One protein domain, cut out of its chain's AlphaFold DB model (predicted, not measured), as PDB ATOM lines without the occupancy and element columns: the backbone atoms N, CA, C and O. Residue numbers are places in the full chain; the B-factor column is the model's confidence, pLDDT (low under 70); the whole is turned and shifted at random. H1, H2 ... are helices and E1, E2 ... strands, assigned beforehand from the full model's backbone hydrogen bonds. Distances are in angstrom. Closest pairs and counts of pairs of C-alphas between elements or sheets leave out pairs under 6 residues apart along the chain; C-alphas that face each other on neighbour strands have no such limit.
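What this domain is: This is residues 6 to 178 of the 178 residues of an uncharacterized protein of Sphingobacteriales bacterium 46-32 (UniProt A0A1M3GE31). This flat domain has two lobes along its longest axis: three helices, H1, H2 and H3, at one end, and at the other a twisted sheet of four strands with two short helices, H4 and H5, grazing it. The unnamed residues 147 to 160 lie in the middle between the lobes, and H6 begins near the first residues of H2 and runs off to one side as an arm. The 173 printed residues hold six named helices and four named strands, in the order H1 H2 H3 H4 E1 H5 E2 E3 E4 H6, and the class is mixed, helices and strands. The sheet is mixed too, in the order E1 E4 E3 E2. The whole is compact, with a radius of gyration of the C-alphas of 17.4 A, and the C-alphas span 55 by 48 by 26 A.

How they stand to each other: Residues 6 to 7 make a short parallel pairing with residues 95 to 96 of E1, residues 91 to 96. H1, residues 21 to 29, touches H2, residues 41 to 52, at a shallow tilt of 7 degrees, the same way; the closest C-alphas are those of Lys 29 and Ile 48, 6.0 A apart. H3, residues 59 to 75, touches H2 at a steep tilt of 54 degrees, opposite ways, closest at the C-alphas of Leu 49 and Glu 63, 6.3 A. With its residues 66 to 73 alone H3 touches H1, closest at the C-alphas of Ile 28 and Val 66, 7.1 A, a steep tilt of 48 degrees. These three helices are not on the sheet. H4, residues 82 to 88, touches H5, residues 102 to 107, at a steep tilt of 50 degrees, the same way, with the closest C-alphas, those of Tyr 83 and Leu 103, 5.2 A apart. H5 only grazes the sheet with residues 103 to 107; H4 is only just on it, with 5 pairs of C-alphas within 10 A, and only grazes it with residues 86 to 87. E2, residues 113 to 120, bends by 68 degrees at residue 116. E2, E3, residues 131 to 136, and E4, residues 141 to 146, form a meander, each strand the antiparallel neighbour of the one before. In the hairpin E2 and E3, N 118 and O 133 are 3.0 A apart, within hydrogen-bond range; in the hairpin E3 and E4, N 134 and O 142 are 2.8 A apart. E4 and E1 are parallel, with N 94 and O 143 at 2.8 A. E1, H5 and E2 form a split strand-helix-strand unit, two strands running the same way with E4 and E3 between them, and its crossover is right-handed. H6, residues 161 to 175, only just touches H2, with 3 pairs of C-alphas within 8 A, closest at Thr 42 and Leu 161, 6.0 A. In H1 to H6 every O i to N i+4 pair is within hydrogen-bond range.

Where its parts are: H1 begins at C-alpha 21, (18.564, -25.400, 10.757). H2 is 16.8 A long and H3, the longest helix by residues, 24.0 A. E2, the longest strand by residues, is 17.7 A long, E3 16.2 A and E4 16.6 A. E1 begins at C-alpha 91, (23.168, -27.179, 38.397). H6 is 21.1 A long and ends at C-alpha 175, (45.060, -32.132, 26.919).

The domain as a whole: The two C-alphas farthest apart, those of Ser 54 and Lys 138, are 55.6 A apart. The printed part has no cut and ends at Tyr 178, the chain's last residue. The links H1 to H2, with 11 residues, and E4 to H6, with 14, are long. The mean pLDDT of the printed part is 90.8; residues 53 to 56, 139 and 178 are under 70.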
ATOM      1  N   LEU A   6      23.820 -30.243  29.788       97.44
ATOM      2  CA  LEU A   6      24.111 -30.003  28.380       97.44
ATOM      3  C   LEU A   6      22.788 -29.866  27.632       97.44
ATOM      4  O   LEU A   6      21.935 -30.748  27.718       97.44
ATOM      5  N   PHE A   7      22.628 -28.781  26.886       96.56
ATOM      6  CA  PHE A   7      21.465 -28.574  26.031       96.56
ATOM      7  C   PHE A   7      21.878 -28.017  24.667       96.56
ATOM      8  O   PHE A   7      22.989 -27.529  24.471       96.56
ATOM      9  N   GLY A   8      20.977 -28.110  23.698       94.88
ATOM     10  CA  GLY A   8      21.208 -27.596  22.353       94.88
ATOM     11  C   GLY A   8      19.961 -26.952  21.779       94.88
ATOM     12  O   GLY A   8      19.020 -26.609  22.503       94.88
ATOM     13  N   ASN A   9      19.939 -26.826  20.454       93.00
ATOM     14  CA  ASN A   9      18.946 -25.997  19.772       93.00
ATOM     15  C   ASN A   9      17.515 -26.537  19.914       93.00
ATOM     16  O   ASN A   9      16.564 -25.810  19.662       93.00
ATOM     17  N   GLY A  10      17.341 -27.786  20.366       93.81
ATOM     18  CA  GLY A  10      16.029 -28.354  20.690       93.81
ATOM     19  C   GLY A  10      15.199 -27.466  21.625       93.81
ATOM     20  O   GLY A  10      14.003 -27.332  21.401       93.81
ATOM     21  N   VAL A  11      15.835 -26.776  22.582       94.06
ATOM     22  CA  VAL A  11      15.146 -25.821  23.472       94.06
ATOM     23  C   VAL A  11      14.574 -24.643  22.679       94.06
ATOM     24  O   VAL A  11      13.407 -24.306  22.843       94.06
ATOM     25  N   ASN A  12      15.340 -24.062  21.750       93.56
ATOM     26  CA  ASN A  12      14.853 -22.983  20.879       93.56
ATOM     27  C   ASN A  12      13.708 -23.445  19.971       93.56
ATOM     28  O   ASN A  12      12.836 -22.645  19.641       93.56
ATOM     29  N   ARG A  13      13.696 -24.725  19.571       93.25
ATOM     30  CA  ARG A  13      12.682 -25.297  18.671       93.25
ATOM     31  C   ARG A  13      11.312 -25.507  19.313       93.25
ATOM     32  O   ARG A  13      10.373 -25.802  18.579       93.25
ATOM     33  N   LEU A  14      11.182 -25.316  20.626       93.50
ATOM     34  CA  LEU A  14       9.883 -25.304  21.303       93.50
ATOM     35  C   LEU A  14       9.009 -24.120  20.866       93.50
ATOM     36  O   LEU A  14       7.788 -24.216  20.924       93.50
ATOM     37  N   LEU A  15       9.618 -23.034  20.377       92.31
ATOM     38  CA  LEU A  15       8.910 -21.934  19.730       92.31
ATOM     39  C   LEU A  15       8.992 -22.096  18.203       92.31
ATOM     40  O   LEU A  15      10.081 -21.964  17.638       92.31
ATOM     41  N   PRO A  16       7.870 -22.340  17.499       89.44
ATOM     42  CA  PRO A  16       7.874 -22.522  16.043       89.44
ATOM     43  C   PRO A  16       8.339 -21.292  15.255       89.44
ATOM     44  O   PRO A  16       8.735 -21.419  14.098       89.44
ATOM     45  N   THR A  17       8.283 -20.108  15.869       90.81
ATOM     46  CA  THR A  17       8.760 -18.842  15.300       90.81
ATOM     47  C   THR A  17      10.283 -18.773  15.208       90.81
ATOM     48  O   THR A  17      10.804 -18.053  14.358       90.81
ATOM     49  N   ASN A  18      11.004 -19.532  16.042       94.50
ATOM     50  CA  ASN A  18      12.460 -19.568  16.020       94.50
ATOM     51  C   ASN A  18      12.975 -20.329  14.798       94.50
ATOM     52  O   ASN A  18      12.480 -21.402  14.434       94.50
ATOM     53  N   ILE A  19      14.027 -19.785  14.188       93.44
ATOM     54  CA  ILE A  19      14.601 -20.323  12.961       93.44
ATOM     55  C   ILE A  19      15.144 -21.749  13.158       93.44
ATOM     56  O   ILE A  19      15.907 -22.054  14.077       93.44
ATOM     57  N   SER A  20      14.745 -22.650  12.266       91.56
ATOM     58  CA  SER A  20      15.293 -24.005  12.177       91.56
ATOM     59  C   SER A  20      16.621 -24.043  11.423       91.56
ATOM     60  O   SER A  20      16.926 -23.149  10.639       91.56
ATOM     61  N   TRP A  21      17.372 -25.138  11.572       90.38
ATOM     62  CA  TRP A  21      18.564 -25.400  10.757       90.38
ATOM     63  C   TRP A  21      18.292 -25.315   9.257       90.38
ATOM     64  O   TRP A  21      19.014 -24.623   8.550       90.38
ATOM     65  N   ASN A  22      17.227 -25.961   8.783       89.81
ATOM     66  CA  ASN A  22      16.898 -25.977   7.359       89.81
ATOM     67  C   ASN A  22      16.585 -24.564   6.858       89.81
ATOM     68  O   ASN A  22      17.133 -24.131   5.853       89.81
ATOM     69  N   GLN A  23      15.790 -23.798   7.616       93.25
ATOM     70  CA  GLN A  23      15.497 -22.402   7.279       93.25
ATOM     71  C   GLN A  23      16.750 -21.518   7.316       93.25
ATOM     72  O   GLN A  23      16.900 -20.649   6.460       93.25
ATOM     73  N   LEU A  24      17.642 -21.722   8.292       94.88
ATOM     74  CA  LEU A  24      18.912 -21.004   8.392       94.88
ATOM     75  C   LEU A  24      19.768 -21.267   7.153       94.88
ATOM     76  O   LEU A  24      20.149 -20.317   6.471       94.88
ATOM     77  N   LEU A  25      20.007 -22.543   6.838       93.88
ATOM     78  CA  LEU A  25      20.785 -22.978   5.678       93.88
ATOM     79  C   LEU A  25      20.163 -22.464   4.372       93.88
ATOM     80  O   LEU A  25      20.862 -21.909   3.529       93.88
ATOM     81  N   ASP A  26      18.840 -22.538   4.227       92.75
ATOM     82  CA  ASP A  26      18.138 -22.039   3.044       92.75
ATOM     83  C   ASP A  26      18.238 -20.527   2.853       92.75
ATOM     84  O   ASP A  26      18.290 -20.067   1.704       92.75
ATOM     85  N   LYS A  27      18.269 -19.759   3.950       93.62
ATOM     86  CA  LYS A  27      18.503 -18.312   3.910       93.62
ATOM     87  C   LYS A  27      19.939 -18.002   3.495       93.62
ATOM     88  O   LYS A  27      20.128 -17.177   2.605       93.62
ATOM     89  N   ILE A  28      20.938 -18.685   4.060       92.94
ATOM     90  CA  ILE A  28      22.351 -18.406   3.741       92.94
ATOM     91  C   ILE A  28      22.769 -18.901   2.344       92.94
ATOM     92  O   ILE A  28      23.653 -18.287   1.740       92.94
ATOM     93  N   LYS A  29      22.100 -19.931   1.785       91.25
ATOM     94  CA  LYS A  29      22.221 -20.320   0.359       91.25
ATOM     95  C   LYS A  29      21.889 -19.152  -0.577       91.25
ATOM     96  O   LYS A  29      22.428 -19.066  -1.680       91.25
ATOM     97  N   GLY A  30      20.984 -18.261  -0.158       87.00
ATOM     98  CA  GLY A  30      20.535 -17.127  -0.961       87.00
ATOM     99  C   GLY A  30      19.999 -17.570  -2.327       87.00
ATOM    100  O   GLY A  30      19.140 -18.452  -2.410       87.00
ATOM    101  N   SER A  31      20.519 -16.962  -3.396       84.00
ATOM    102  CA  SER A  31      20.154 -17.268  -4.787       84.00
ATOM    103  C   SER A  31      20.790 -18.548  -5.342       84.00
ATOM    104  O   SER A  31      20.290 -19.095  -6.322       84.00
ATOM    105  N   ASN A  32      21.854 -19.061  -4.719       81.94
ATOM    106  CA  ASN A  32      22.549 -20.269  -5.160       81.94
ATOM    107  C   ASN A  32      21.841 -21.512  -4.605       81.94
ATOM    108  O   ASN A  32      22.342 -22.207  -3.721       81.94
ATOM    109  N   LYS A  33      20.629 -21.775  -5.099       83.38
ATOM    110  CA  LYS A  33      19.857 -22.948  -4.691       83.38
ATOM    111  C   LYS A  33      20.483 -24.213  -5.280       83.38
ATOM    112  O   LYS A  33      20.683 -24.322  -6.486       83.38
ATOM    113  N   PHE A  34      20.767 -25.181  -4.416       89.06
ATOM    114  CA  PHE A  34      21.171 -26.529  -4.794       89.06
ATOM    115  C   PHE A  34      20.366 -27.546  -3.994       89.06
ATOM    116  O   PHE A  34      19.940 -27.260  -2.875       89.06
ATOM    117  N   LYS A  35      20.177 -28.732  -4.576       87.69
ATOM    118  CA  LYS A  35      19.547 -29.859  -3.891       87.69
ATOM    119  C   LYS A  35      20.482 -30.395  -2.811       87.69
ATOM    120  O   LYS A  35      21.646 -30.692  -3.101       87.69
ATOM    121  N   ASP A  36      19.963 -30.531  -1.601       88.81
ATOM    122  CA  ASP A  36      20.730 -30.930  -0.426       88.81
ATOM    123  C   ASP A  36      20.004 -31.889   0.519       88.81
ATOM    124  O   ASP A  36      20.510 -32.166   1.599       88.81
ATOM    125  N   ASP A  37      18.887 -32.467   0.077       84.75
ATOM    126  CA  ASP A  37      18.031 -33.373   0.859       84.75
ATOM    127  C   ASP A  37      18.774 -34.567   1.494       84.75
ATOM    128  O   ASP A  37      18.280 -35.180   2.436       84.75
ATOM    129  N   THR A  38      19.950 -34.927   0.971       88.69
ATOM    130  CA  THR A  38      20.770 -36.054   1.444       88.69
ATOM    131  C   THR A  38      22.054 -35.625   2.154       88.69
ATOM    132  O   THR A  38      22.837 -36.484   2.555       88.69
ATOM    133  N   LEU A  39      22.332 -34.323   2.252       91.38
ATOM    134  CA  LEU A  39      23.580 -33.811   2.810       91.38
ATOM    135  C   LEU A  39      23.408 -33.456   4.295       91.38
ATOM    136  O   LEU A  39      22.428 -32.811   4.661       91.38
ATOM    137  N   PRO A  40      24.370 -33.810   5.166       92.94
ATOM    138  CA  PRO A  40      24.405 -33.293   6.530       92.94
ATOM    139  C   PRO A  40      24.525 -31.762   6.555       92.94
ATOM    140  O   PRO A  40      25.218 -31.181   5.720       92.94
ATOM    141  N   ASN A  41      23.947 -31.112   7.571       92.50
ATOM    142  CA  ASN A  41      23.982 -29.648   7.743       92.50
ATOM    143  C   ASN A  41      25.392 -29.048   7.642       92.50
ATOM    144  O   ASN A  41      25.569 -27.982   7.054       92.50
ATOM    145  N   THR A  42      26.392 -29.741   8.188       92.94
ATOM    146  CA  THR A  42      27.793 -29.309   8.132       92.94
ATOM    147  C   THR A  42      28.310 -29.284   6.691       92.94
ATOM    148  O   THR A  42      28.904 -28.298   6.274       92.94
ATOM    149  N   MET A  43      28.001 -30.301   5.880       93.56
ATOM    150  CA  MET A  43      28.370 -30.344   4.459       93.56
ATOM    151  C   MET A  43      27.594 -29.334   3.614       93.56
ATOM    152  O   MET A  43      28.128 -28.804   2.641       93.56
ATOM    153  N   ILE A  44      26.339 -29.054   3.974       94.19
ATOM    154  CA  ILE A  44      25.550 -27.998   3.330       94.19
ATOM    155  C   ILE A  44      26.233 -26.648   3.545       94.19
ATOM    156  O   ILE A  44      26.439 -25.914   2.582       94.19
ATOM    157  N   TYR A  45      26.634 -26.351   4.783       94.69
ATOM    158  CA  TYR A  45      27.385 -25.144   5.118       94.69
ATOM    159  C   TYR A  45      28.708 -25.047   4.340       94.69
ATOM    160  O   TYR A  45      28.947 -24.031   3.688       94.69
ATOM    161  N   GLU A  46      29.514 -26.113   4.319       93.38
ATOM    162  CA  GLU A  46      30.776 -26.144   3.559       93.38
ATOM    163  C   GLU A  46      30.549 -25.873   2.069       93.38
ATOM    164  O   GLU A  46      31.221 -25.051   1.449       93.38
ATOM    165  N   ARG A  47      29.534 -26.509   1.476       92.19
ATOM    166  CA  ARG A  47      29.194 -26.287   0.068       92.19
ATOM    167  C   ARG A  47      28.790 -24.839  -0.208       92.19
ATOM    168  O   ARG A  47      29.123 -24.319  -1.270       92.19
ATOM    169  N   ILE A  48      28.089 -24.188   0.721       91.62
ATOM    170  CA  ILE A  48      27.708 -22.774   0.598       91.62
ATOM    171  C   ILE A  48      28.950 -21.885   0.581       91.62
ATOM    172  O   ILE A  48      29.033 -20.997  -0.269       91.62
ATOM    173  N   LEU A  49      29.930 -22.150   1.449       91.31
ATOM    174  CA  LEU A  49      31.212 -21.438   1.452       91.31
ATOM    175  C   LEU A  49      31.980 -21.637   0.143       91.31
ATOM    176  O   LEU A  49      32.345 -20.666  -0.517       91.31
ATOM    177  N   LEU A  50      32.145 -22.890  -0.284       89.25
ATOM    178  CA  LEU A  50      32.876 -23.229  -1.508       89.25
ATOM    179  C   LEU A  50      32.235 -22.633  -2.770       89.25
ATOM    180  O   LEU A  50      32.930 -22.326  -3.734       89.25
ATOM    181  N   GLN A  51      30.915 -22.438  -2.780       86.38
ATOM    182  CA  GLN A  51      30.219 -21.761  -3.876       86.38
ATOM    183  C   GLN A  51      30.276 -20.228  -3.788       86.38
ATOM    184  O   GLN A  51      30.064 -19.568  -4.804       86.38
ATOM    185  N   ARG A  52      30.541 -19.639  -2.612       80.25
ATOM    186  CA  ARG A  52      30.790 -18.191  -2.474       80.25
ATOM    187  C   ARG A  52      32.196 -17.807  -2.934       80.25
ATOM    188  O   ARG A  52      32.326 -16.780  -3.597       80.25
ATOM    189  N   LEU A  53      33.179 -18.688  -2.739       69.50
ATOM    190  CA  LEU A  53      34.557 -18.520  -3.217       69.50
ATOM    191  C   LEU A  53      34.694 -18.218  -4.707       69.50
ATOM    192  O   LEU A  53      35.657 -17.590  -5.138       69.50
ATOM    193  N   SER A  54      33.734 -18.636  -5.532       61.66
ATOM    194  CA  SER A  54      33.757 -18.268  -6.949       61.66
ATOM    195  C   SER A  54      33.625 -16.750  -7.170       61.66
ATOM    196  O   SER A  54      33.787 -16.294  -8.298       61.66
ATOM    197  N   LYS A  55      33.287 -15.973  -6.128       64.31
ATOM    198  CA  LYS A  55      33.097 -14.517  -6.161       64.31
ATOM    199  C   LYS A  55      34.239 -13.738  -5.491       64.31
ATOM    200  O   LYS A  55      34.573 -12.670  -5.995       64.31
ATOM    201  N   ASN A  56      34.858 -14.260  -4.427       64.69
ATOM    202  CA  ASN A  56      35.980 -13.636  -3.710       64.69
ATOM    203  C   ASN A  56      37.182 -14.595  -3.639       64.69
ATOM    204  O   ASN A  56      37.027 -15.785  -3.402       64.69
ATOM    205  N   LYS A  57      38.414 -14.091  -3.800       78.94
ATOM    206  CA  LYS A  57      39.642 -14.921  -3.756       78.94
ATOM    207  C   LYS A  57      40.126 -15.263  -2.333       78.94
ATOM    208  O   LYS A  57      41.257 -15.713  -2.182       78.94
ATOM    209  N   ASP A  58      39.309 -15.023  -1.309       87.06
ATOM    210  CA  ASP A  58      39.679 -15.182   0.102       87.06
ATOM    211  C   ASP A  58      38.581 -15.933   0.871       87.06
ATOM    212  O   ASP A  58      37.531 -15.371   1.191       87.06
ATOM    213  N   ILE A  59      38.848 -17.209   1.174       86.38
ATOM    214  CA  ILE A  59      37.920 -18.090   1.900       86.38
ATOM    215  C   ILE A  59      37.630 -17.596   3.313       86.38
ATOM    216  O   ILE A  59      36.502 -17.719   3.779       86.38
ATOM    217  N   LEU A  60      38.620 -17.025   4.001       88.50
ATOM    218  CA  LEU A  60      38.462 -16.632   5.399       88.50
ATOM    219  C   LEU A  60      37.535 -15.426   5.505       88.50
ATOM    220  O   LEU A  60      36.688 -15.356   6.397       88.50
ATOM    221  N   LYS A  61      37.654 -14.497   4.552       90.19
ATOM    222  CA  LYS A  61      36.738 -13.366   4.440       90.19
ATOM    223  C   LYS A  61      35.312 -13.829   4.128       90.19
ATOM    224  O   LYS A  61      34.382 -13.403   4.811       90.19
ATOM    225  N   ASP A  62      35.144 -14.726   3.157       90.06
ATOM    226  CA  ASP A  62      33.830 -15.275   2.797       90.06
ATOM    227  C   ASP A  62      33.175 -16.024   3.957       90.06
ATOM    228  O   ASP A  62      31.978 -15.868   4.216       90.06
ATOM    229  N   GLU A  63      33.960 -16.817   4.684       92.94
ATOM    230  CA  GLU A  63      33.491 -17.531   5.861       92.94
ATOM    231  C   GLU A  63      33.043 -16.563   6.955       92.94
ATOM    232  O   GLU A  63      31.957 -16.728   7.523       92.94
ATOM    233  N   PHE A  64      33.832 -15.524   7.225       93.44
ATOM    234  CA  PHE A  64      33.476 -14.508   8.207       93.44
ATOM    235  C   PHE A  64      32.186 -13.763   7.832       93.44
ATOM    236  O   PHE A  64      31.331 -13.541   8.693       93.44
ATOM    237  N   GLU A  65      32.000 -13.416   6.556       92.81
ATOM    238  CA  GLU A  65      30.770 -12.792   6.056       92.81
ATOM    239  C   GLU A  65      29.558 -13.723   6.224       92.81
ATOM    240  O   GLU A  65      28.531 -13.306   6.762       92.81
ATOM    241  N   VAL A  66      29.688 -15.006   5.867       93.75
ATOM    242  CA  VAL A  66      28.631 -16.010   6.080       93.75
ATOM    243  C   VAL A  66      28.288 -16.162   7.559       93.75
ATOM    244  O   VAL A  66      27.111 -16.145   7.924       93.75
ATOM    245  N   LYS A  67      29.291 -16.285   8.436       96.44
ATOM    246  CA  LYS A  67      29.078 -16.373   9.890       96.44
ATOM    247  C   LYS A  67      28.432 -15.100  10.441       96.44
ATOM    248  O   LYS A  67      27.610 -15.179  11.350       96.44
ATOM    249  N   THR A  68      28.737 -13.939   9.867       96.38
ATOM    250  CA  THR A  68      28.090 -12.668  10.219       96.38
ATOM    251  C   THR A  68      26.616 -12.651   9.809       96.38
ATOM    252  O   THR A  68      25.772 -12.203  10.586       96.38
ATOM    253  N   ASP A  69      26.271 -13.176   8.632       95.25
ATOM    254  CA  ASP A  69      24.873 -13.334   8.209       95.25
ATOM    255  C   ASP A  69      24.112 -14.290   9.139       95.25
ATOM    256  O   ASP A  69      22.990 -14.000   9.556       95.25
ATOM    257  N   ILE A  70      24.741 -15.400   9.532       96.25
ATOM    258  CA  ILE A  70      24.179 -16.349  10.502       96.25
ATOM    259  C   ILE A  70      23.947 -15.681  11.855       96.25
ATOM    260  O   ILE A  70      22.868 -15.825  12.423       96.25
ATOM    261  N   ALA A  71      24.929 -14.931  12.363       97.69
ATOM    262  CA  ALA A  71      24.811 -14.226  13.633       97.69
ATOM    263  C   ALA A  71      23.596 -13.287  13.651       97.69
ATOM    264  O   ALA A  71      22.853 -13.281  14.628       97.69
ATOM    265  N   LYS A  72      23.345 -12.561  12.551       96.50
ATOM    266  CA  LYS A  72      22.154 -11.711  12.402       96.50
ATOM    267  C   LYS A  72      20.862 -12.527  12.451       96.50
ATOM    268  O   LYS A  72      19.962 -12.174  13.195       96.50
ATOM    269  N   LEU A  73      20.786 -13.630  11.703       95.19
ATOM    270  CA  LEU A  73      19.593 -14.488  11.664       95.19
ATOM    271  C   LEU A  73      19.278 -15.145  13.013       95.19
ATOM    272  O   LEU A  73      18.116 -15.378  13.330       95.19
ATOM    273  N   LEU A  74      20.310 -15.468  13.791       94.81
ATOM    274  CA  LEU A  74      20.174 -16.079  15.111       94.81
ATOM    275  C   LEU A  74      19.953 -15.054  16.231       94.81
ATOM    276  O   LEU A  74      19.504 -15.429  17.310       94.81
ATOM    277  N   ASN A  75      20.238 -13.773  15.990       94.12
ATOM    278  CA  ASN A  75      19.974 -12.705  16.953       94.12
ATOM    279  C   ASN A  75      18.474 -12.520  17.233       94.12
ATOM    280  O   ASN A  75      18.109 -12.056  18.307       94.12
ATOM    281  N   ASP A  76      17.621 -12.939  16.296       87.75
ATOM    282  CA  ASP A  76      16.162 -12.870  16.410       87.75
ATOM    283  C   ASP A  76      15.555 -14.084  17.145       87.75
ATOM    284  O   ASP A  76      14.329 -14.215  17.222       87.75
ATOM    285  N   ILE A  77      16.380 -14.996  17.683       89.81
ATOM    286  CA  ILE A  77      15.877 -16.114  18.486       89.81
ATOM    287  C   ILE A  77      15.188 -15.578  19.738       89.81
ATOM    288  O   ILE A  77      15.783 -14.920  20.593       89.81
ATOM    289  N   SER A  78      13.909 -15.914  19.852       88.44
ATOM    290  CA  SER A  78      13.089 -15.591  21.005       88.44
ATOM    291  C   SER A  78      13.394 -16.547  22.153       88.44
ATOM    292  O   SER A  78      13.402 -17.774  21.992       88.44
ATOM    293  N   ALA A  79      13.614 -15.954  23.324       85.94
ATOM    294  CA  ALA A  79      13.641 -16.630  24.610       85.94
ATOM    295  C   ALA A  79      12.323 -17.375  24.883       85.94
ATOM    296  O   ALA A  79      11.259 -16.975  24.412       85.94
ATOM    297  N   ASN A  80      12.391 -18.444  25.675       87.00
ATOM    298  CA  ASN A  80      11.227 -19.187  26.147       87.00
ATOM    299  C   ASN A  80      11.340 -19.473  27.650       87.00
ATOM    300  O   ASN A  80      12.426 -19.425  28.226       87.00
ATOM    301  N   GLU A  81      10.212 -19.793  28.276       91.31
ATOM    302  CA  GLU A  81      10.113 -20.057  29.718       91.31
ATOM    303  C   GLU A  81      10.929 -21.270  30.188       91.31
ATOM    304  O   GLU A  81      11.423 -21.277  31.315       91.31
ATOM    305  N   ILE A  82      11.189 -22.244  29.309       94.56
ATOM    306  CA  ILE A  82      12.014 -23.417  29.629       94.56
ATOM    307  C   ILE A  82      13.452 -23.012  29.973       94.56
ATOM    308  O   ILE A  82      14.103 -23.679  30.774       94.56
ATOM    309  N   TYR A  83      13.962 -21.891  29.452       94.31
ATOM    310  CA  TYR A  83      15.263 -21.378  29.887       94.31
ATOM    311  C   TYR A  83      15.292 -20.969  31.362       94.31
ATOM    312  O   TYR A  83      16.313 -21.171  32.025       94.31
ATOM    313  N   ILE A  84      14.184 -20.449  31.890       93.19
ATOM    314  CA  ILE A  84      14.049 -20.107  33.310       93.19
ATOM    315  C   ILE A  84      13.999 -21.392  34.142       93.19
ATOM    316  O   ILE A  84      14.686 -21.502  35.157       93.19
ATOM    317  N   GLU A  85      13.249 -22.399  33.695       93.50
ATOM    318  CA  GLU A  85      13.211 -23.707  34.358       93.50
ATOM    319  C   GLU A  85      14.594 -24.368  34.392       93.50
ATOM    320  O   GLU A  85      15.046 -24.804  35.452       93.50
ATOM    321  N   LEU A  86      15.315 -24.360  33.264       93.25
ATOM    322  CA  LEU A  86      16.694 -24.842  33.178       93.25
ATOM    323  C   LEU A  86      17.595 -24.106  34.173       93.25
ATOM    324  O   LEU A  86      18.353 -24.738  34.917       93.25
ATOM    325  N   PHE A  87      17.509 -22.777  34.221       91.44
ATOM    326  CA  PHE A  87      18.295 -21.967  35.145       91.44
ATOM    327  C   PHE A  87      17.997 -22.288  36.616       91.44
ATOM    328  O   PHE A  87      18.924 -22.342  37.427       91.44
ATOM    329  N   ASN A  88      16.743 -22.589  36.953       90.44
ATOM    330  CA  ASN A  88      16.313 -22.924  38.311       90.44
ATOM    331  C   ASN A  88      16.759 -24.307  38.799       90.44
ATOM    332  O   ASN A  88      16.774 -24.563  40.007       90.44
ATOM    333  N   LEU A  89      17.183 -25.197  37.898       91.19
ATOM    334  CA  LEU A  89      17.748 -26.483  38.293       91.19
ATOM    335  C   LEU A  89      18.981 -26.292  39.191       91.19
ATOM    336  O   LEU A  89      19.756 -25.334  39.075       91.19
ATOM    337  N   ALA A  90      19.199 -27.254  40.090       89.88
ATOM    338  CA  ALA A  90      20.335 -27.285  41.011       89.88
ATOM    339  C   ALA A  90      21.654 -27.682  40.309       89.88
ATOM    340  O   ALA A  90      22.386 -28.559  40.775       89.88
ATOM    341  N   ALA A  91      21.950 -27.036  39.179       92.19
ATOM    342  CA  ALA A  91      23.168 -27.179  38.397       92.19
ATOM    343  C   ALA A  91      24.068 -25.949  38.532       92.19
ATOM    344  O   ALA A  91      23.597 -24.808  38.604       92.19
ATOM    345  N   GLN A  92      25.375 -26.214  38.566       94.00
ATOM    346  CA  GLN A  92      26.418 -25.189  38.559       94.00
ATOM    347  C   GLN A  92      26.931 -24.934  37.144       94.00
ATOM    348  O   GLN A  92      27.359 -23.821  36.860       94.00
ATOM    349  N   HIS A  93      26.909 -25.932  36.259       95.81
ATOM    350  CA  HIS A  93      27.437 -25.797  34.904       95.81
ATOM    351  C   HIS A  93      26.345 -26.028  33.861       95.81
ATOM    352  O   HIS A  93      25.622 -27.019  33.907       95.81
ATOM    353  N   TYR A  94      26.266 -25.110  32.907       96.31
ATOM    354  CA  TYR A  94      25.353 -25.123  31.776       96.31
ATOM    355  C   TYR A  94      26.189 -25.069  30.510       96.31
ATOM    356  O   TYR A  94      26.842 -24.067  30.247       96.31
ATOM    357  N   ILE A  95      26.208 -26.152  29.753       97.25
ATOM    358  CA  ILE A  95      26.939 -26.257  28.496       97.25
ATOM    359  C   ILE A  95      25.917 -26.200  27.370       97.25
ATOM    360  O   ILE A  95      24.887 -26.874  27.425       97.25
ATOM    361  N   THR A  96      26.191 -25.394  26.349       96.62
ATOM    362  CA  THR A  96      25.327 -25.306  25.180       96.62
ATOM    363  C   THR A  96      26.087 -25.291  23.867       96.62
ATOM    364  O   THR A  96      27.188 -24.753  23.754       96.62
ATOM    365  N   THR A  97      25.440 -25.877  22.865       95.06
ATOM    366  CA  THR A  97      25.826 -25.792  21.451       95.06
ATOM    367  C   THR A  97      25.114 -24.644  20.725       95.06
ATOM    368  O   THR A  97      25.330 -24.448  19.532       95.06
ATOM    369  N   ASN A  98      24.272 -23.881  21.432       95.31
ATOM    370  CA  ASN A  98      23.561 -22.730  20.887       95.31
ATOM    371  C   ASN A  98      24.467 -21.496  20.823       95.31
ATOM    372  O   ASN A  98      25.217 -21.199  21.756       95.31
ATOM    373  N   TYR A  99      24.340 -20.749  19.729       95.50
ATOM    374  CA  TYR A  99      25.110 -19.527  19.488       95.50
ATOM    375  C   TYR A  99      24.428 -18.278  20.068       95.50
ATOM    376  O   TYR A  99      25.094 -17.281  20.354       95.50
ATOM    377  N   ASP A 100      23.100 -18.314  20.191       95.06
ATOM    378  CA  ASP A 100      22.271 -17.210  20.669       95.06
ATOM    379  C   ASP A 100      22.372 -17.003  22.192       95.06
ATOM    380  O   ASP A 100      23.020 -17.762  22.915       95.06
ATOM    381  N   TYR A 101      21.725 -15.942  22.677       94.12
ATOM    382  CA  TYR A 101      21.672 -15.590  24.098       94.12
ATOM    383  C   TYR A 101      20.318 -15.890  24.740       94.12
ATOM    384  O   TYR A 101      20.039 -15.341  25.799       94.12
ATOM    385  N   GLY A 102      19.483 -16.761  24.158       93.00
ATOM    386  CA  GLY A 102      18.131 -17.044  24.643       93.00
ATOM    387  C   GLY A 102      18.084 -17.346  26.142       93.00
ATOM    388  O   GLY A 102      17.289 -16.736  26.855       93.00
ATOM    389  N   LEU A 103      19.003 -18.181  26.649       93.56
ATOM    390  CA  LEU A 103      19.118 -18.451  28.088       93.56
ATOM    391  C   LEU A 103      19.404 -17.181  28.890       93.56
ATOM    392  O   LEU A 103      18.681 -16.888  29.833       93.56
ATOM    393  N   ILE A 104      20.442 -16.429  28.514       93.12
ATOM    394  CA  ILE A 104      20.868 -15.222  29.233       93.12
ATOM    395  C   ILE A 104      19.752 -14.172  29.213       93.12
ATOM    396  O   ILE A 104      19.360 -13.673  30.262       93.12
ATOM    397  N   THR A 105      19.176 -13.895  28.046       92.31
ATOM    398  CA  THR A 105      18.068 -12.948  27.885       92.31
ATOM    399  C   THR A 105      16.858 -13.332  28.739       92.31
ATOM    400  O   THR A 105      16.238 -12.451  29.324       92.31
ATOM    401  N   SER A 106      16.555 -14.631  28.874       92.12
ATOM    402  CA  SER A 106      15.419 -15.115  29.680       92.12
ATOM    403  C   SER A 106      15.586 -14.877  31.181       92.12
ATOM    404  O   SER A 106      14.595 -14.784  31.897       92.12
ATOM    405  N   ILE A 107      16.829 -14.818  31.671       91.81
ATOM    406  CA  ILE A 107      17.114 -14.773  33.111       91.81
ATOM    407  C   ILE A 107      17.533 -13.386  33.605       91.81
ATOM    408  O   ILE A 107      17.493 -13.141  34.805       91.81
ATOM    409  N   LEU A 108      17.925 -12.470  32.710       90.75
ATOM    410  CA  LEU A 108      18.442 -11.144  33.083       90.75
ATOM    411  C   LEU A 108      17.460 -10.310  33.917       90.75
ATOM    412  O   LEU A 108      17.896  -9.471  34.699       90.75
ATOM    413  N   SER A 109      16.151 -10.525  33.761       88.00
ATOM    414  CA  SER A 109      15.116  -9.827  34.534       88.00
ATOM    415  C   SER A 109      14.773 -10.498  35.866       88.00
ATOM    416  O   SER A 109      13.956  -9.969  36.620       88.00
ATOM    417  N   LEU A 110      15.325 -11.679  36.159       90.31
ATOM    418  CA  LEU A 110      15.031 -12.389  37.398       90.31
ATOM    419  C   LEU A 110      15.777 -11.728  38.561       90.31
ATOM    420  O   LEU A 110      16.989 -11.550  38.505       90.31
ATOM    421  N   LEU A 111      15.065 -11.450  39.659       87.06
ATOM    422  CA  LEU A 111      15.641 -10.863  40.884       87.06
ATOM    423  C   LEU A 111      16.789 -11.692  41.470       87.06
ATOM    424  O   LEU A 111      17.620 -11.187  42.221       87.06
ATOM    425  N   GLU A 112      16.808 -12.986  41.170       86.44
ATOM    426  CA  GLU A 112      17.862 -13.876  41.616       86.44
ATOM    427  C   GLU A 112      19.158 -13.724  40.827       86.44
ATOM    428  O   GLU A 112      20.161 -14.181  41.345       86.44
ATOM    429  N   VAL A 113      19.182 -13.116  39.637       90.00
ATOM    430  CA  VAL A 113      20.402 -12.956  38.831       90.00
ATOM    431  C   VAL A 113      21.099 -11.651  39.198       90.00
ATOM    432  O   VAL A 113      20.544 -10.566  39.049       90.00
ATOM    433  N   LEU A 114      22.348 -11.747  39.655       88.62
ATOM    434  CA  LEU A 114      23.172 -10.575  39.937       88.62
ATOM    435  C   LEU A 114      23.920 -10.132  38.676       88.62
ATOM    436  O   LEU A 114      24.617 -10.926  38.042       88.62
ATOM    437  N   THR A 115      23.795  -8.848  38.343       87.88
ATOM    438  CA  THR A 115      24.494  -8.198  37.225       87.88
ATOM    439  C   THR A 115      25.671  -7.343  37.721       87.88
ATOM    440  O   THR A 115      25.567  -6.773  38.809       87.88
ATOM    441  N   PRO A 116      26.745  -7.159  36.926       90.62
ATOM    442  CA  PRO A 116      26.935  -7.682  35.571       90.62
ATOM    443  C   PRO A 116      27.287  -9.177  35.551       90.62
ATOM    444  O   PRO A 116      27.868  -9.704  36.495       90.62
ATOM    445  N   ILE A 117      26.947  -9.846  34.448       92.44
ATOM    446  CA  ILE A 117      27.425 -11.205  34.162       92.44
ATOM    447  C   ILE A 117      28.897 -11.105  33.761       92.44
ATOM    448  O   ILE A 117      29.244 -10.348  32.855       92.44
ATOM    449  N   GLU A 118      29.760 -11.862  34.432       93.94
ATOM    450  CA  GLU A 118      31.195 -11.872  34.151       93.94
ATOM    451  C   GLU A 118      31.464 -12.724  32.902       93.94
ATOM    452  O   GLU A 118      30.990 -13.856  32.800       93.94
ATOM    453  N   GLU A 119      32.233 -12.203  31.947       94.56
ATOM    454  CA  GLU A 119      32.594 -12.914  30.718       94.56
ATOM    455  C   GLU A 119      34.095 -13.209  30.689       94.56
ATOM    456  O   GLU A 119      34.923 -12.319  30.872       94.56
ATOM    457  N   TYR A 120      34.447 -14.466  30.424       93.19
ATOM    458  CA  TYR A 120      35.818 -14.954  30.370       93.19
ATOM    459  C   TYR A 120      36.063 -15.655  29.036       93.19
ATOM    460  O   TYR A 120      35.426 -16.659  28.713       93.19
ATOM    461  N   SER A 121      37.003 -15.131  28.256       89.25
ATOM    462  CA  SER A 121      37.541 -15.803  27.076       89.25
ATOM    463  C   SER A 121      38.920 -15.245  26.751       89.25
ATOM    464  O   SER A 121      39.120 -14.034  26.773       89.25
ATOM    465  N   THR A 122      39.854 -16.128  26.411       85.75
ATOM    466  CA  THR A 122      41.145 -15.776  25.794       85.75
ATOM    467  C   THR A 122      41.205 -16.247  24.339       85.75
ATOM    468  O   THR A 122      42.285 -16.357  23.769       85.75
ATOM    469  N   GLU A 123      40.063 -16.643  23.776       88.81
ATOM    470  CA  GLU A 123      39.971 -17.331  22.494       88.81
ATOM    471  C   GLU A 123      39.205 -16.487  21.476       88.81
ATOM    472  O   GLU A 123      38.094 -16.012  21.748       88.81
ATOM    473  N   ASP A 124      39.784 -16.362  20.282       89.88
ATOM    474  CA  ASP A 124      39.204 -15.602  19.171       89.88
ATOM    475  C   ASP A 124      38.361 -16.468  18.225       89.88
ATOM    476  O   ASP A 124      37.450 -15.959  17.571       89.88
ATOM    477  N   VAL A 125      38.639 -17.776  18.171       93.19
ATOM    478  CA  VAL A 125      38.024 -18.722  17.221       93.19
ATOM    479  C   VAL A 125      37.359 -19.881  17.969       93.19
ATOM    480  O   VAL A 125      36.140 -19.911  18.122       93.19
ATOM    481  N   TYR A 126      38.146 -20.806  18.513       94.62
ATOM    482  CA  TYR A 126      37.628 -22.011  19.165       94.62
ATOM    483  C   TYR A 126      37.159 -21.703  20.587       94.62
ATOM    484  O   TYR A 126      37.952 -21.234  21.387       94.62
ATOM    485  N   SER A 127      35.893 -21.965  20.920       93.00
ATOM    486  CA  SER A 127      35.270 -21.526  22.186       93.00
ATOM    487  C   SER A 127      35.347 -22.561  23.320       93.00
ATOM    488  O   SER A 127      34.373 -22.783  24.038       93.00
ATOM    489  N   ILE A 128      36.500 -23.209  23.493       90.50
ATOM    490  CA  ILE A 128      36.690 -24.308  24.461       90.50
ATOM    491  C   ILE A 128      36.686 -23.799  25.910       90.50
ATOM    492  O   ILE A 128      36.263 -24.508  26.821       90.50
ATOM    493  N   ARG A 129      37.134 -22.562  26.135       90.06
ATOM    494  CA  ARG A 129      37.239 -21.896  27.443       90.06
ATOM    495  C   ARG A 129      36.328 -20.674  27.560       90.06
ATOM    496  O   ARG A 129      36.460 -19.906  28.513       90.06
ATOM    497  N   ARG A 130      35.394 -20.491  26.624       92.81
ATOM    498  CA  ARG A 130      34.432 -19.385  26.644       92.81
ATOM    499  C   ARG A 130      33.393 -19.596  27.745       92.81
ATOM    500  O   ARG A 130      32.511 -20.449  27.631       92.81
ATOM    501  N   LEU A 131      33.480 -18.779  28.788       95.31
ATOM    502  CA  LEU A 131      32.668 -18.873  29.996       95.31
ATOM    503  C   LEU A 131      31.935 -17.561  30.269       95.31
ATOM    504  O   LEU A 131      32.512 -16.480  30.201       95.31
ATOM    505  N   LYS A 132      30.672 -17.671  30.673       95.75
ATOM    506  CA  LYS A 132      29.939 -16.620  31.377       95.75
ATOM    507  C   LYS A 132      29.640 -17.079  32.791       95.75
ATOM    508  O   LYS A 132      29.120 -18.176  32.984       95.75
ATOM    509  N   ARG A 133      29.963 -16.256  33.777       95.00
ATOM    510  CA  ARG A 133      29.738 -16.552  35.187       95.00
ATOM    511  C   ARG A 133      28.683 -15.620  35.751       95.00
ATOM    512  O   ARG A 133      28.738 -14.405  35.590       95.00
ATOM    513  N   MET A 134      27.712 -16.228  36.411       92.12
ATOM    514  CA  MET A 134      26.566 -15.566  37.013       92.12
ATOM    515  C   MET A 134      26.530 -15.938  38.488       92.12
ATOM    516  O   MET A 134      26.698 -17.107  38.842       92.12
ATOM    517  N   LYS A 135      26.291 -14.956  39.353       85.62
ATOM    518  CA  LYS A 135      25.964 -15.205  40.758       85.62
ATOM    519  C   LYS A 135      24.463 -15.092  40.926       85.62
ATOM    520  O   LYS A 135      23.846 -14.237  40.290       85.62
ATOM    521  N   ASN A 136      23.894 -15.940  41.779       79.69
ATOM    522  CA  ASN A 136      22.517 -15.758  42.202       79.69
ATOM    523  C   ASN A 136      22.391 -15.078  43.576       79.69
ATOM    524  O   ASN A 136      23.378 -14.953  44.300       79.69
ATOM    525  N   SER A 137      21.178 -14.677  43.961       76.69
ATOM    526  CA  SER A 137      20.871 -14.023  45.249       76.69
ATOM    527  C   SER A 137      21.236 -14.842  46.496       76.69
ATOM    528  O   SER A 137      21.277 -14.303  47.596       76.69
ATOM    529  N   LYS A 138      21.526 -16.139  46.339       77.31
ATOM    530  CA  LYS A 138      22.019 -17.039  47.398       77.31
ATOM    531  C   LYS A 138      23.539 -17.245  47.328       77.31
ATOM    532  O   LYS A 138      24.030 -18.259  47.817       77.31
ATOM    533  N   GLU A 139      24.250 -16.357  46.634       68.12
ATOM    534  CA  GLU A 139      25.690 -16.422  46.343       68.12
ATOM    535  C   GLU A 139      26.142 -17.720  45.651       68.12
ATOM    536  O   GLU A 139      27.318 -18.085  45.675       68.12
ATOM    537  N   ARG A 140      25.227 -18.441  44.985       82.69
ATOM    538  CA  ARG A 140      25.596 -19.622  44.199       82.69
ATOM    539  C   ARG A 140      26.102 -19.187  42.836       82.69
ATOM    540  O   ARG A 140      25.434 -18.447  42.116       82.69
ATOM    541  N   GLU A 141      27.266 -19.701  42.472       90.50
ATOM    542  CA  GLU A 141      27.846 -19.518  41.149       90.50
ATOM    543  C   GLU A 141      27.185 -20.456  40.129       90.50
ATOM    544  O   GLU A 141      27.065 -21.663  40.360       90.50
ATOM    545  N   LYS A 142      26.801 -19.901  38.979       93.12
ATOM    546  CA  LYS A 142      26.383 -20.626  37.780       93.12
ATOM    547  C   LYS A 142      27.297 -20.244  36.620       93.12
ATOM    548  O   LYS A 142      27.538 -19.071  36.351       93.12
ATOM    549  N   ASN A 143      27.804 -21.256  35.935       95.50
ATOM    550  CA  ASN A 143      28.758 -21.156  34.842       95.50
ATOM    551  C   ASN A 143      28.070 -21.582  33.544       95.50
ATOM    552  O   ASN A 143      27.539 -22.689  33.465       95.50
ATOM    553  N   PHE A 144      28.094 -20.716  32.542       96.38
ATOM    554  CA  PHE A 144      27.487 -20.926  31.237       96.38
ATOM    555  C   PHE A 144      28.564 -20.978  30.151       96.38
ATOM    556  O   PHE A 144      29.330 -20.034  29.977       96.38
ATOM    557  N   TRP A 145      28.619 -22.095  29.431       96.94
ATOM    558  CA  TRP A 145      29.643 -22.422  28.446       96.94
ATOM    559  C   TRP A 145      29.010 -22.534  27.060       96.94
ATOM    560  O   TRP A 145      28.194 -23.424  26.820       96.94
ATOM    561  N   GLN A 146      29.404 -21.651  26.142       95.75
ATOM    562  CA  GLN A 146      28.959 -21.675  24.744       95.75
ATOM    563  C   GLN A 146      30.044 -22.313  23.880       95.75
ATOM    564  O   GLN A 146      30.864 -21.627  23.270       95.75
ATOM    565  N   ILE A 147      30.063 -23.645  23.863       94.94
ATOM    566  CA  ILE A 147      31.184 -24.420  23.312       94.94
ATOM    567  C   ILE A 147      31.252 -24.397  21.780       94.94
ATOM    568  O   ILE A 147      32.285 -24.726  21.210       94.94
ATOM    569  N   HIS A 148      30.173 -23.991  21.104       95.12
ATOM    570  CA  HIS A 148      30.117 -23.841  19.643       95.12
ATOM    571  C   HIS A 148      30.270 -22.379  19.180       95.12
ATOM    572  O   HIS A 148      30.062 -22.082  18.004       95.12
ATOM    573  N   GLY A 149      30.629 -21.466  20.087       95.81
ATOM    574  CA  GLY A 149      30.736 -20.038  19.799       95.81
ATOM    575  C   GLY A 149      29.467 -19.251  20.100       95.81
ATOM    576  O   GLY A 149      28.499 -19.773  20.648       95.81
ATOM    577  N   GLU A 150      29.494 -17.961  19.771       95.94
ATOM    578  CA  GLU A 150      28.419 -17.020  20.095       95.94
ATOM    579  C   GLU A 150      28.214 -15.956  19.009       95.94
ATOM    580  O   GLU A 150      29.160 -15.525  18.345       95.94
ATOM    581  N   ILE A 151      26.980 -15.466  18.864       96.56
ATOM    582  CA  ILE A 151      26.622 -14.522  17.792       96.56
ATOM    583  C   ILE A 151      27.309 -13.148  17.900       96.56
ATOM    584  O   ILE A 151      27.526 -12.504  16.877       96.56
ATOM    585  N   ARG A 152      27.736 -12.701  19.096       95.62
ATOM    586  CA  ARG A 152      28.530 -11.455  19.241       95.62
ATOM    587  C   ARG A 152      29.978 -11.602  18.755       95.62
ATOM    588  O   ARG A 152      30.676 -10.599  18.612       95.62
ATOM    589  N   LYS A 153      30.443 -12.829  18.503       96.00
ATOM    590  CA  LYS A 153      31.782 -13.136  17.980       96.00
ATOM    591  C   LYS A 153      31.656 -14.086  16.781       96.00
ATOM    592  O   LYS A 153      31.993 -15.261  16.915       96.00
ATOM    593  N   PRO A 154      31.203 -13.608  15.603       96.62
ATOM    594  CA  PRO A 154      30.857 -14.470  14.471       96.62
ATOM    595  C   PRO A 154      31.941 -15.472  14.065       96.62
ATOM    596  O   PRO A 154      31.608 -16.610  13.769       96.62
ATOM    597  N   ALA A 155      33.227 -15.103  14.131       95.88
ATOM    598  CA  ALA A 155      34.350 -16.003  13.829       95.88
ATOM    599  C   ALA A 155      34.312 -17.327  14.622       95.88
ATOM    600  O   ALA A 155      34.767 -18.360  14.131       95.88
ATOM    601  N   THR A 156      33.711 -17.304  15.815       96.50
ATOM    602  CA  THR A 156      33.618 -18.446  16.730       96.50
ATOM    603  C   THR A 156      32.502 -19.429  16.396       96.50
ATOM    604  O   THR A 156      32.495 -20.531  16.933       96.50
ATOM    605  N   ILE A 157      31.563 -19.061  15.517       96.62
ATOM    606  CA  ILE A 157      30.428 -19.910  15.146       96.62
ATOM    607  C   ILE A 157      30.948 -21.182  14.462       96.62
ATOM    608  O   ILE A 157      31.510 -21.140  13.363       96.62
ATOM    609  N   MET A 158      30.757 -22.324  15.122       95.06
ATOM    610  CA  MET A 158      31.182 -23.637  14.637       95.06
ATOM    611  C   MET A 158      30.056 -24.345  13.877       95.06
ATOM    612  O   MET A 158      29.077 -24.785  14.478       95.06
ATOM    613  N   LEU A 159      30.202 -24.451  12.552       91.69
ATOM    614  CA  LEU A 159      29.208 -25.022  11.628       91.69
ATOM    615  C   LEU A 159      29.801 -25.984  10.605       91.69
ATOM    616  O   LEU A 159      29.201 -27.018  10.319       91.69
ATOM    617  N   GLY A 160      30.949 -25.616  10.044       91.06
ATOM    618  CA  GLY A 160      31.666 -26.414   9.061       91.06
ATOM    619  C   GLY A 160      32.490 -27.517   9.702       91.06
ATOM    620  O   GLY A 160      32.907 -27.407  10.858       91.06
ATOM    621  N   LEU A 161      32.727 -28.574   8.929       91.88
ATOM    622  CA  LEU A 161      33.627 -29.661   9.301       91.88
ATOM    623  C   LEU A 161      35.046 -29.139   9.548       91.88
ATOM    624  O   LEU A 161      35.693 -29.629  10.469       91.88
ATOM    625  N   ASP A 162      35.493 -28.124   8.802       91.75
ATOM    626  CA  ASP A 162      36.799 -27.489   9.018       91.75
ATOM    627  C   ASP A 162      36.942 -26.954  10.456       91.75
ATOM    628  O   ASP A 162      37.857 -27.332  11.192       91.75
ATOM    629  N   HIS A 163      35.949 -26.190  10.924       94.06
ATOM    630  CA  HIS A 163      35.935 -25.646  12.284       94.06
ATOM    631  C   HIS A 163      35.831 -26.757  13.351       94.06
ATOM    632  O   HIS A 163      36.487 -26.679  14.393       94.06
ATOM    633  N   TYR A 164      35.063 -27.827  13.105       92.94
ATOM    634  CA  TYR A 164      35.047 -28.988  14.009       92.94
ATOM    635  C   TYR A 164      36.436 -29.633  14.128       92.94
ATOM    636  O   TYR A 164      36.904 -29.871  15.243       92.94
ATOM    637  N   CYS A 165      37.124 -29.868  13.007       94.06
ATOM    638  CA  CYS A 165      38.475 -30.433  12.991       94.06
ATOM    639  C   CYS A 165      39.484 -29.525  13.711       94.06
ATOM    640  O   CYS A 165      40.251 -30.002  14.552       94.06
ATOM    641  N   GLY A 166      39.442 -28.215  13.454       93.56
ATOM    642  CA  GLY A 166      40.279 -27.237  14.154       93.56
ATOM    643  C   GLY A 166      40.024 -27.210  15.667       93.56
ATOM    644  O   GLY A 166      40.969 -27.155  16.458       93.56
ATOM    645  N   SER A 167      38.762 -27.346  16.087       93.19
ATOM    646  CA  SER A 167      38.396 -27.420  17.508       93.19
ATOM    647  C   SER A 167      38.955 -28.671  18.184       93.19
ATOM    648  O   SER A 167      39.446 -28.579  19.306       93.19
ATOM    649  N   ILE A 168      38.941 -29.824  17.505       92.94
ATOM    650  CA  ILE A 168      39.565 -31.061  18.006       92.94
ATOM    651  C   ILE A 168      41.069 -30.856  18.200       92.94
ATOM    652  O   ILE A 168      41.580 -31.157  19.275       92.94
ATOM    653  N   GLY A 169      41.763 -30.279  17.213       93.44
ATOM    654  CA  GLY A 169      43.191 -29.965  17.342       93.44
ATOM    655  C   GLY A 169      43.482 -29.010  18.504       93.44
ATOM    656  O   GLY A 169      44.475 -29.155  19.217       93.44
ATOM    657  N   LYS A 170      42.580 -28.057  18.769       91.69
ATOM    658  CA  LYS A 170      42.714 -27.170  19.926       91.69
ATOM    659  C   LYS A 170      42.471 -27.898  21.250       91.69
ATOM    660  O   LYS A 170      43.206 -27.635  22.202       91.69
ATOM    661  N   ILE A 171      41.501 -28.810  21.323       92.00
ATOM    662  CA  ILE A 171      41.278 -29.661  22.503       92.00
ATOM    663  C   ILE A 171      42.520 -30.513  22.780       92.00
ATOM    664  O   ILE A 171      42.985 -30.531  23.917       92.00
ATOM    665  N   ASP A 172      43.086 -31.144  21.751       92.75
ATOM    666  CA  ASP A 172      44.318 -31.934  21.851       92.75
ATOM    667  C   ASP A 172      45.456 -31.104  22.465       92.75
ATOM    668  O   ASP A 172      45.975 -31.458  23.519       92.75
ATOM    669  N   SER A 173      45.704 -29.892  21.947       90.00
ATOM    670  CA  SER A 173      46.725 -28.982  22.501       90.00
ATOM    671  C   SER A 173      46.526 -28.609  23.980       90.00
ATOM    672  O   SER A 173      47.476 -28.227  24.660       90.00
ATOM    673  N   VAL A 174      45.289 -28.677  24.486       87.69
ATOM    674  CA  VAL A 174      44.974 -28.418  25.898       87.69
ATOM    675  C   VAL A 174      45.193 -29.665  26.756       87.69
ATOM    676  O   VAL A 174      45.576 -29.530  27.918       87.69
ATOM    677  N   LEU A 175      44.930 -30.856  26.212       88.56
ATOM    678  CA  LEU A 175      45.060 -32.132  26.919       88.56
ATOM    679  C   LEU A 175      46.498 -32.656  26.927       88.56
ATOM    680  O   LEU A 175      46.897 -33.305  27.892       88.56
ATOM    681  N   THR A 176      47.280 -32.344  25.895       88.69
ATOM    682  CA  THR A 176      48.688 -32.729  25.760       88.69
ATOM    683  C   THR A 176      49.580 -31.487  25.642       88.69
ATOM    684  O   THR A 176      50.102 -31.196  24.562       88.69
ATOM    685  N   PRO A 177      49.749 -30.711  26.730       73.56
ATOM    686  CA  PRO A 177      50.715 -29.624  26.748       73.56
ATOM    687  C   PRO A 177      52.125 -30.232  26.766       73.56
ATOM    688  O   PRO A 177      52.588 -30.695  27.809       73.56
ATOM    689  N   TYR A 178      52.761 -30.295  25.597       60.03
ATOM    690  CA  TYR A 178      54.191 -30.575  25.466       60.03
ATOM    691  C   TYR A 178      55.019 -29.348  25.851       60.03
ATOM    692  O   TYR A 178      54.598 -28.221  25.497       60.03
TER     693      TYR A 178